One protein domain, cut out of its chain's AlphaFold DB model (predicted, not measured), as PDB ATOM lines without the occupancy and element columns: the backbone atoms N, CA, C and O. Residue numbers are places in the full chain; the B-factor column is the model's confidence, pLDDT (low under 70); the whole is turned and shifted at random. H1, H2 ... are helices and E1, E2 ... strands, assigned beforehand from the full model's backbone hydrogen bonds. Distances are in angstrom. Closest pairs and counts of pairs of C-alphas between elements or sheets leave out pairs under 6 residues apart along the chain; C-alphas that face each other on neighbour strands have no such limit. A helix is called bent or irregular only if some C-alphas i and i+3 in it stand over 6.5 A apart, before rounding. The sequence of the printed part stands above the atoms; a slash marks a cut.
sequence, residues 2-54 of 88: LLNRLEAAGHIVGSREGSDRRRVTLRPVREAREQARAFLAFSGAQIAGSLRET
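Overview. This is residues 2 to 54 of the 88 residues of an uncharacterized protein of Curtobacterium sp. MCBD17_040 (UniProt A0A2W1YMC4). A small two-stranded hairpin, E1 and E2, and one long helix, H2, make a wide corner where E2 ends and H2 begins, with the hairpin's loop and the far end of H2 at the two ends of a rod-like outline, and a short helix, H1, packs near the beginning of E1. The second part of the long helix, residues 37 to 53, sticks out free together with Thr 54, and the hairpin's loop is at the other end of the rod. The printed part has 53 residues, with two named helices and two named strands in the order H1, E1, E2, H2; the sheet has the order E1, E2 and is antiparallel. The class is mixed, helices and strands. The whole is extended, with a radius of gyration of the C-alphas of 16.6 A and spans of 56 by 20 by 16 A.

Along the chain. The printed part begins with H1, residues 2 to 8, whose C-alpha 2 is at (-27.857, -15.114, 37.642). E1 follows as residues 12 to 16, 12.9 A from first to last C-alpha. E2 is residues 24 to 28, 12.8 A long. H2 is residues 30 to 53, 34.6 A long, from C-alpha 30 at (-40.173, -21.216, 51.134) to C-alpha 53 at (-58.187, -11.837, 23.081).

Arrangement. E1 and E2 form a hairpin and are antiparallel, with 150 degrees between their directions. The C-alphas of Val 13 and Arg 27 face each other at 5.3 A. N 13 and O 27 are within hydrogen-bond range at 2.9 A, as are N 25 and O 15 at 3.2 A. H1 and E1 have 3 pairs of C-alphas within 8 A, the closest being those of Leu 6 and Ile 12, 6.0 A apart. H1 is apart from E2 and from H2. E1 and H2 are only just apart, with their closest C-alphas at 8.1 A. In H1 and H2 every O i to N i+4 pair is within hydrogen-bond range, and neither helix is bent.

Size, cuts and confidence. The two C-alphas farthest apart are those of Ser 19 and Glu 53, at 56.0 A. Without the stretch that stands free, residues 37 to 54, the body has 35 residues and spans 34 by 18 by 9 A. The printed part has no cut. The links H1 to E1 and E2 to H2 are tight, and the link E1 to E2, with 7 residues, is short. The mean pLDDT of the printed part is 71.6, and 22 residues are under 70: residues 10 to 24, 26 to 28 and 30 to 33.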
ATOM      1  N   LEU A   2     -26.476 -15.031  37.120       76.00
ATOM      2  CA  LEU A   2     -27.857 -15.114  37.642       76.00
ATOM      3  C   LEU A   2     -27.922 -15.718  39.053       76.00
ATOM      4  O   LEU A   2     -28.690 -15.249  39.882       76.00
ATOM      5  N   LEU A   3     -27.062 -16.696  39.336       73.19
ATOM      6  CA  LEU A   3     -26.978 -17.348  40.640       73.19
ATOM      7  C   LEU A   3     -26.730 -16.350  41.785       73.19
ATOM      8  O   LEU A   3     -27.508 -16.311  42.730       73.19
ATOM      9  N   ASN A   4     -25.735 -15.466  41.640       72.31
ATOM     10  CA  ASN A   4     -25.420 -14.441  42.646       72.31
ATOM     11  C   ASN A   4     -26.587 -13.469  42.869       72.31
ATOM     12  O   ASN A   4     -26.762 -12.953  43.965       72.31
ATOM     13  N   ARG A   5     -27.398 -13.213  41.832       75.69
ATOM     14  CA  ARG A   5     -28.584 -12.351  41.942       75.69
ATOM     15  C   ARG A   5     -29.715 -13.044  42.700       75.69
ATOM     16  O   ARG A   5     -30.414 -12.386  43.456       75.69
ATOM     17  N   LEU A   6     -29.887 -14.351  42.505       72.56
ATOM     18  CA  LEU A   6     -30.908 -15.141  43.199       72.56
ATOM     19  C   LEU A   6     -30.559 -15.365  44.675       72.56
ATOM     20  O   LEU A   6     -31.453 -15.341  45.516       72.56
ATOM     21  N   GLU A   7     -29.278 -15.538  44.991       75.38
ATOM     22  CA  GLU A   7     -28.790 -15.627  46.371       75.38
ATOM     23  C   GLU A   7     -28.893 -14.271  47.090       75.38
ATOM     24  O   GLU A   7     -29.458 -14.199  48.177       75.38
ATOM     25  N   ALA A   8     -28.468 -13.173  46.448       72.31
ATOM     26  CA  ALA A   8     -28.597 -11.821  47.007       72.31
ATOM     27  C   ALA A   8     -30.058 -11.389  47.231       72.31
ATOM     28  O   ALA A   8     -30.339 -10.623  48.148       72.31
ATOM     29  N   ALA A   9     -30.992 -11.891  46.418       72.31
ATOM     30  CA  ALA A   9     -32.427 -11.660  46.582       72.31
ATOM     31  C   ALA A   9     -33.093 -12.608  47.603       72.31
ATOM     32  O   ALA A   9     -34.313 -12.584  47.756       72.31
ATOM     33  N   GLY A  10     -32.326 -13.475  48.279       66.38
ATOM     34  CA  GLY A  10     -32.846 -14.419  49.273       66.38
ATOM     35  C   GLY A  10     -33.737 -15.516  48.684       66.38
ATOM     36  O   GLY A  10     -34.478 -16.174  49.410       66.38
ATOM     37  N   HIS A  11     -33.699 -15.733  47.367       57.78
ATOM     38  CA  HIS A  11     -34.527 -16.744  46.706       57.78
ATOM     39  C   HIS A  11     -33.939 -18.151  46.812       57.78
ATOM     40  O   HIS A  11     -34.660 -19.145  46.691       57.78
ATOM     41  N   ILE A  12     -32.632 -18.240  47.046       64.12
ATOM     42  CA  ILE A  12     -31.886 -19.484  47.165       64.12
ATOM     43  C   ILE A  12     -30.901 -19.343  48.322       64.12
ATOM     44  O   ILE A  12     -30.223 -18.327  48.430       64.12
ATOM     45  N   VAL A  13     -30.788 -20.383  49.145       69.19
ATOM     46  CA  VAL A  13     -29.718 -20.520  50.137       69.19
ATOM     47  C   VAL A  13     -28.806 -21.658  49.696       69.19
ATOM     48  O   VAL A  13     -29.265 -22.782  49.470       69.19
ATOM     49  N   GLY A  14     -27.515 -21.370  49.544       66.12
ATOM     50  CA  GLY A  14     -26.498 -22.390  49.324       66.12
ATOM     51  C   GLY A  14     -26.080 -23.029  50.647       66.12
ATOM     52  O   GLY A  14     -25.570 -22.341  51.528       66.12
ATOM     53  N   SER A  15     -26.237 -24.346  50.791       58.59
ATOM     54  CA  SER A  15     -25.586 -25.097  51.870       58.59
ATOM     55  C   SER A  15     -24.390 -25.858  51.307       58.59
ATOM     56  O   SER A  15     -24.545 -26.676  50.395       58.59
ATOM     57  N   ARG A  16     -23.192 -25.605  51.847       58.62
ATOM     58  CA  ARG A  16     -22.009 -26.440  51.595       58.62
ATOM     59  C   ARG A  16     -22.134 -27.689  52.459       58.62
ATOM     60  O   ARG A  16     -22.120 -27.590  53.681       58.62
ATOM     61  N   GLU A  17     -22.322 -28.839  51.831       49.38
ATOM     62  CA  GLU A  17     -22.607 -30.093  52.524       49.38
ATOM     63  C   GLU A  17     -21.315 -30.921  52.641       49.38
ATOM     64  O   GLU A  17     -20.840 -31.480  51.657       49.38
ATOM     65  N   GLY A  18     -20.731 -30.983  53.844       53.44
ATOM     66  CA  GLY A  18     -19.628 -31.902  54.169       53.44
ATOM     67  C   GLY A  18     -18.267 -31.611  53.511       53.44
ATOM     68  O   GLY A  18     -18.071 -30.588  52.866       53.44
ATOM     69  N   SER A  19     -17.297 -32.510  53.733       51.44
ATOM     70  CA  SER A  19     -15.840 -32.340  53.521       51.44
ATOM     71  C   SER A  19     -15.371 -32.002  52.096       51.44
ATOM     72  O   SER A  19     -14.196 -31.680  51.909       51.44
ATOM     73  N   ASP A  20     -16.260 -32.007  51.101       62.84
ATOM     74  CA  ASP A  20     -15.958 -31.607  49.727       62.84
ATOM     75  C   ASP A  20     -16.455 -30.182  49.438       62.84
ATOM     76  O   ASP A  20     -17.632 -29.917  49.189       62.84
ATOM     77  N   ARG A  21     -15.513 -29.234  49.412       56.47
ATOM     78  CA  ARG A  21     -15.790 -27.799  49.219       56.47
ATOM     79  C   ARG A  21     -16.262 -27.445  47.801       56.47
ATOM     80  O   ARG A  21     -16.597 -26.278  47.571       56.47
ATOM     81  N   ARG A  22     -16.274 -28.401  46.862       63.69
ATOM     82  CA  ARG A  22     -16.667 -28.198  45.456       63.69
ATOM     83  C   ARG A  22     -18.166 -28.377  45.210       63.69
ATOM     84  O   ARG A  22     -18.651 -27.962  44.160       63.69
ATOM     85  N   ARG A  23     -18.912 -28.957  46.153       54.59
ATOM     86  CA  ARG A  23     -20.361 -29.171  46.025       54.59
ATOM     87  C   ARG A  23     -21.151 -28.080  46.747       54.59
ATOM     88  O   ARG A  23     -20.946 -27.820  47.931       54.59
ATOM     89  N   VAL A  24     -22.063 -27.436  46.018       61.81
ATOM     90  CA  VAL A  24     -23.001 -26.439  46.551       61.81
ATOM     91  C   VAL A  24     -24.418 -26.922  46.271       61.81
ATOM     92  O   VAL A  24     -24.819 -27.025  45.112       61.81
ATOM     93  N   THR A  25     -25.173 -27.206  47.330       70.38
ATOM     94  CA  THR A  25     -26.588 -27.573  47.230       70.38
ATOM     95  C   THR A  25     -27.426 -26.309  47.378       70.38
ATOM     96  O   THR A  25     -27.380 -25.643  48.411       70.38
ATOM     97  N   LEU A  26     -28.181 -25.966  46.335       68.88
ATOM     98  CA  LEU A  26     -29.068 -24.805  46.318       68.88
ATOM     99  C   LEU A  26     -30.454 -25.208  46.819       68.88
ATOM    100  O   LEU A  26     -31.103 -26.072  46.227       68.88
ATOM    101  N   ARG A  27     -30.925 -24.572  47.895       67.94
ATOM    102  CA  ARG A  27     -32.269 -24.797  48.439       67.94
ATOM    103  C   ARG A  27     -33.130 -23.548  48.220       67.94
ATOM    104  O   ARG A  27     -32.744 -22.472  48.674       67.94
ATOM    105  N   PRO A  28     -34.273 -23.652  47.519       59.66
ATOM    106  CA  PRO A  28     -35.186 -22.527  47.364       59.66
ATOM    107  C   PRO A  28     -35.843 -22.187  48.705       59.66
ATOM    108  O   PRO A  28     -36.329 -23.081  49.401       59.66
ATOM    109  N   VAL A  29     -35.882 -20.899  49.041       71.50
ATOM    110  CA  VAL A  29     -36.504 -20.396  50.276       71.50
ATOM    111  C   VAL A  29     -38.028 -20.466  50.146       71.50
ATOM    112  O   VAL A  29     -38.581 -20.184  49.079       71.50
ATOM    113  N   ARG A  30     -38.730 -20.913  51.193       66.50
ATOM    114  CA  ARG A  30     -40.173 -21.216  51.134       66.50
ATOM    115  C   ARG A  30     -40.996 -19.971  50.794       66.50
ATOM    116  O   ARG A  30     -41.858 -20.034  49.918       66.50
ATOM    117  N   GLU A  31     -40.652 -18.852  51.408       67.19
ATOM    118  CA  GLU A  31     -41.249 -17.531  51.231       67.19
ATOM    119  C   GLU A  31     -41.017 -17.019  49.799       67.19
ATOM    120  O   GLU A  31     -41.938 -16.539  49.141       67.19
ATOM    121  N   ALA A  32     -39.821 -17.245  49.245       63.28
ATOM    122  CA  ALA A  32     -39.526 -16.939  47.847       63.28
ATOM    123  C   ALA A  32     -40.369 -17.777  46.868       63.28
ATOM    124  O   ALA A  32     -40.781 -17.275  45.822       63.28
ATOM    125  N   ARG A  33     -40.681 -19.039  47.201       68.44
ATOM    126  CA  ARG A  33     -41.605 -19.859  46.393       68.44
ATOM    127  C   ARG A  33     -43.043 -19.364  46.493       68.44
ATOM    128  O   ARG A  33     -43.758 -19.435  45.498       68.44
ATOM    129  N   GLU A  34     -43.483 -18.907  47.659       74.75
ATOM    130  CA  GLU A  34     -44.822 -18.337  47.851       74.75
ATOM    131  C   GLU A  34     -44.990 -17.042  47.056       74.75
ATOM    132  O   GLU A  34     -45.966 -16.894  46.323       74.75
ATOM    133  N   GLN A  35     -43.985 -16.172  47.090       72.25
ATOM    134  CA  GLN A  35     -43.989 -14.925  46.335       72.25
ATOM    135  C   GLN A  35     -43.911 -15.159  44.822       72.25
ATOM    136  O   GLN A  35     -44.666 -14.549  44.064       72.25
ATOM    137  N   ALA A  36     -43.080 -16.107  44.379       70.75
ATOM    138  CA  ALA A  36     -43.046 -16.529  42.983       70.75
ATOM    139  C   ALA A  36     -44.399 -17.098  42.526       70.75
ATOM    140  O   ALA A  36     -44.849 -16.770  41.434       70.75
ATOM    141  N   ARG A  37     -45.076 -17.904  43.360       76.06
ATOM    142  CA  ARG A  37     -46.421 -18.425  43.060       76.06
ATOM    143  C   ARG A  37     -47.462 -17.313  42.954       76.06
ATOM    144  O   ARG A  37     -48.245 -17.333  42.012       76.06
ATOM    145  N   ALA A  38     -47.466 -16.359  43.885       77.75
ATOM    146  CA  ALA A  38     -48.406 -15.240  43.867       77.75
ATOM    147  C   ALA A  38     -48.220 -14.364  42.619       77.75
ATOM    148  O   ALA A  38     -49.192 -14.036  41.941       77.75
ATOM    149  N   PHE A  39     -46.967 -14.061  42.264       75.06
ATOM    150  CA  PHE A  39     -46.637 -13.351  41.032       75.06
ATOM    151  C   PHE A  39     -47.090 -14.128  39.792       75.06
ATOM    152  O   PHE A  39     -47.768 -13.569  38.935       75.06
ATOM    153  N   LEU A  40     -46.788 -15.430  39.715       74.25
ATOM    154  CA  LEU A  40     -47.191 -16.260  38.579       74.25
ATOM    155  C   LEU A  40     -48.714 -16.371  38.448       74.25
ATOM    156  O   LEU A  40     -49.214 -16.420  37.331       74.25
ATOM    157  N   ALA A  41     -49.449 -16.396  39.562       77.62
ATOM    158  CA  ALA A  41     -50.909 -16.404  39.553       77.62
ATOM    159  C   ALA A  41     -51.474 -15.080  39.014       77.62
ATOM    160  O   ALA A  41     -52.325 -15.090  38.125       77.62
ATOM    161  N   PHE A  42     -50.964 -13.945  39.502       80.06
ATOM    162  CA  PHE A  42     -51.379 -12.620  39.042       80.06
ATOM    163  C   PHE A  42     -51.029 -12.389  37.565       80.06
ATOM    164  O   PHE A  42     -51.903 -12.103  36.745       80.06
ATOM    165  N   SER A  43     -49.759 -12.565  37.198       79.31
ATOM    166  CA  SER A  43     -49.294 -12.397  35.822       79.31
ATOM    167  C   SER A  43     -49.895 -13.444  34.885       79.31
ATOM    168  O   SER A  43     -50.216 -13.126  33.746       79.31
ATOM    169  N   GLY A  44     -50.110 -14.671  35.362       77.94
ATOM    170  CA  GLY A  44     -50.745 -15.741  34.598       77.94
ATOM    171  C   GLY A  44     -52.181 -15.409  34.205       77.94
ATOM    172  O   GLY A  44     -52.573 -15.685  33.075       77.94
ATOM    173  N   ALA A  45     -52.944 -14.749  35.082       81.19
ATOM    174  CA  ALA A  45     -54.290 -14.284  34.755       81.19
ATOM    175  C   ALA A  45     -54.287 -13.221  33.644       81.19
ATOM    176  O   ALA A  45     -55.122 -13.279  32.742       81.19
ATOM    177  N   GLN A  46     -53.328 -12.290  33.676       81.94
ATOM    178  CA  GLN A  46     -53.166 -11.261  32.640       81.94
ATOM    179  C   GLN A  46     -52.747 -11.874  31.297       81.94
ATOM    180  O   GLN A  46     -53.366 -11.597  30.274       81.94
ATOM    181  N   ILE A  47     -51.772 -12.787  31.314       85.38
ATOM    182  CA  ILE A  47     -51.329 -13.527  30.123       85.38
ATOM    183  C   ILE A  47     -52.489 -14.339  29.529       85.38
ATOM    184  O   ILE A  47     -52.711 -14.302  28.323       85.38
ATOM    185  N   ALA A  48     -53.266 -15.036  30.364       82.31
ATOM    186  CA  ALA A  48     -54.444 -15.777  29.916       82.31
ATOM    187  C   ALA A  48     -55.526 -14.860  29.319       82.31
ATOM    188  O   ALA A  48     -56.254 -15.285  28.425       82.31
ATOM    189  N   GLY A  49     -55.631 -13.617  29.797       86.62
ATOM    190  CA  GLY A  49     -56.443 -12.571  29.175       86.62
ATOM    191  C   GLY A  49     -55.996 -12.293  27.743       86.62
ATOM    192  O   GLY A  49     -56.765 -12.531  26.817       86.62
ATOM    193  N   SER A  50     -54.730 -11.917  27.556       89.06
ATOM    194  CA  SER A  50     -54.174 -11.614  26.229       89.06
ATOM    195  C   SER A  50     -54.285 -12.785  25.247       89.06
ATOM    196  O   SER A  50     -54.580 -12.584  24.072       89.06
ATOM    197  N   LEU A  51     -54.101 -14.022  25.723       88.88
ATOM    198  CA  LEU A  51     -54.272 -15.222  24.896       88.88
ATOM    199  C   LEU A  51     -55.717 -15.409  24.421       88.88
ATOM    200  O   LEU A  51     -55.919 -15.801  23.279       88.88
ATOM    201  N   ARG A  52     -56.713 -15.124  25.270       90.19
ATOM    202  CA  ARG A  52     -58.137 -15.216  24.896       90.19
ATOM    203  C   ARG A  52     -58.571 -14.121  23.928       90.19
ATOM    204  O   ARG A  52     -59.526 -14.322  23.189       90.19
ATOM    205  N   GLU A  53     -57.911 -12.970  23.970       93.19
ATOM    206  CA  GLU A  53     -58.187 -11.837  23.081       93.19
ATOM    207  C   GLU A  53     -57.517 -11.989  21.708       93.19
ATOM    208  O   GLU A  53     -57.915 -11.325  20.753       93.19
ATOM    209  N   THR A  54     -56.521 -12.872  21.591       91.50
ATOM    210  CA  THR A  54     -55.833 -13.138  20.325       91.50
ATOM    211  C   THR A  54     -56.666 -14.090  19.457       91.50
ATOM    212  O   THR A  54     -57.035 -15.165  19.931       91.50
TER     213      THR A  54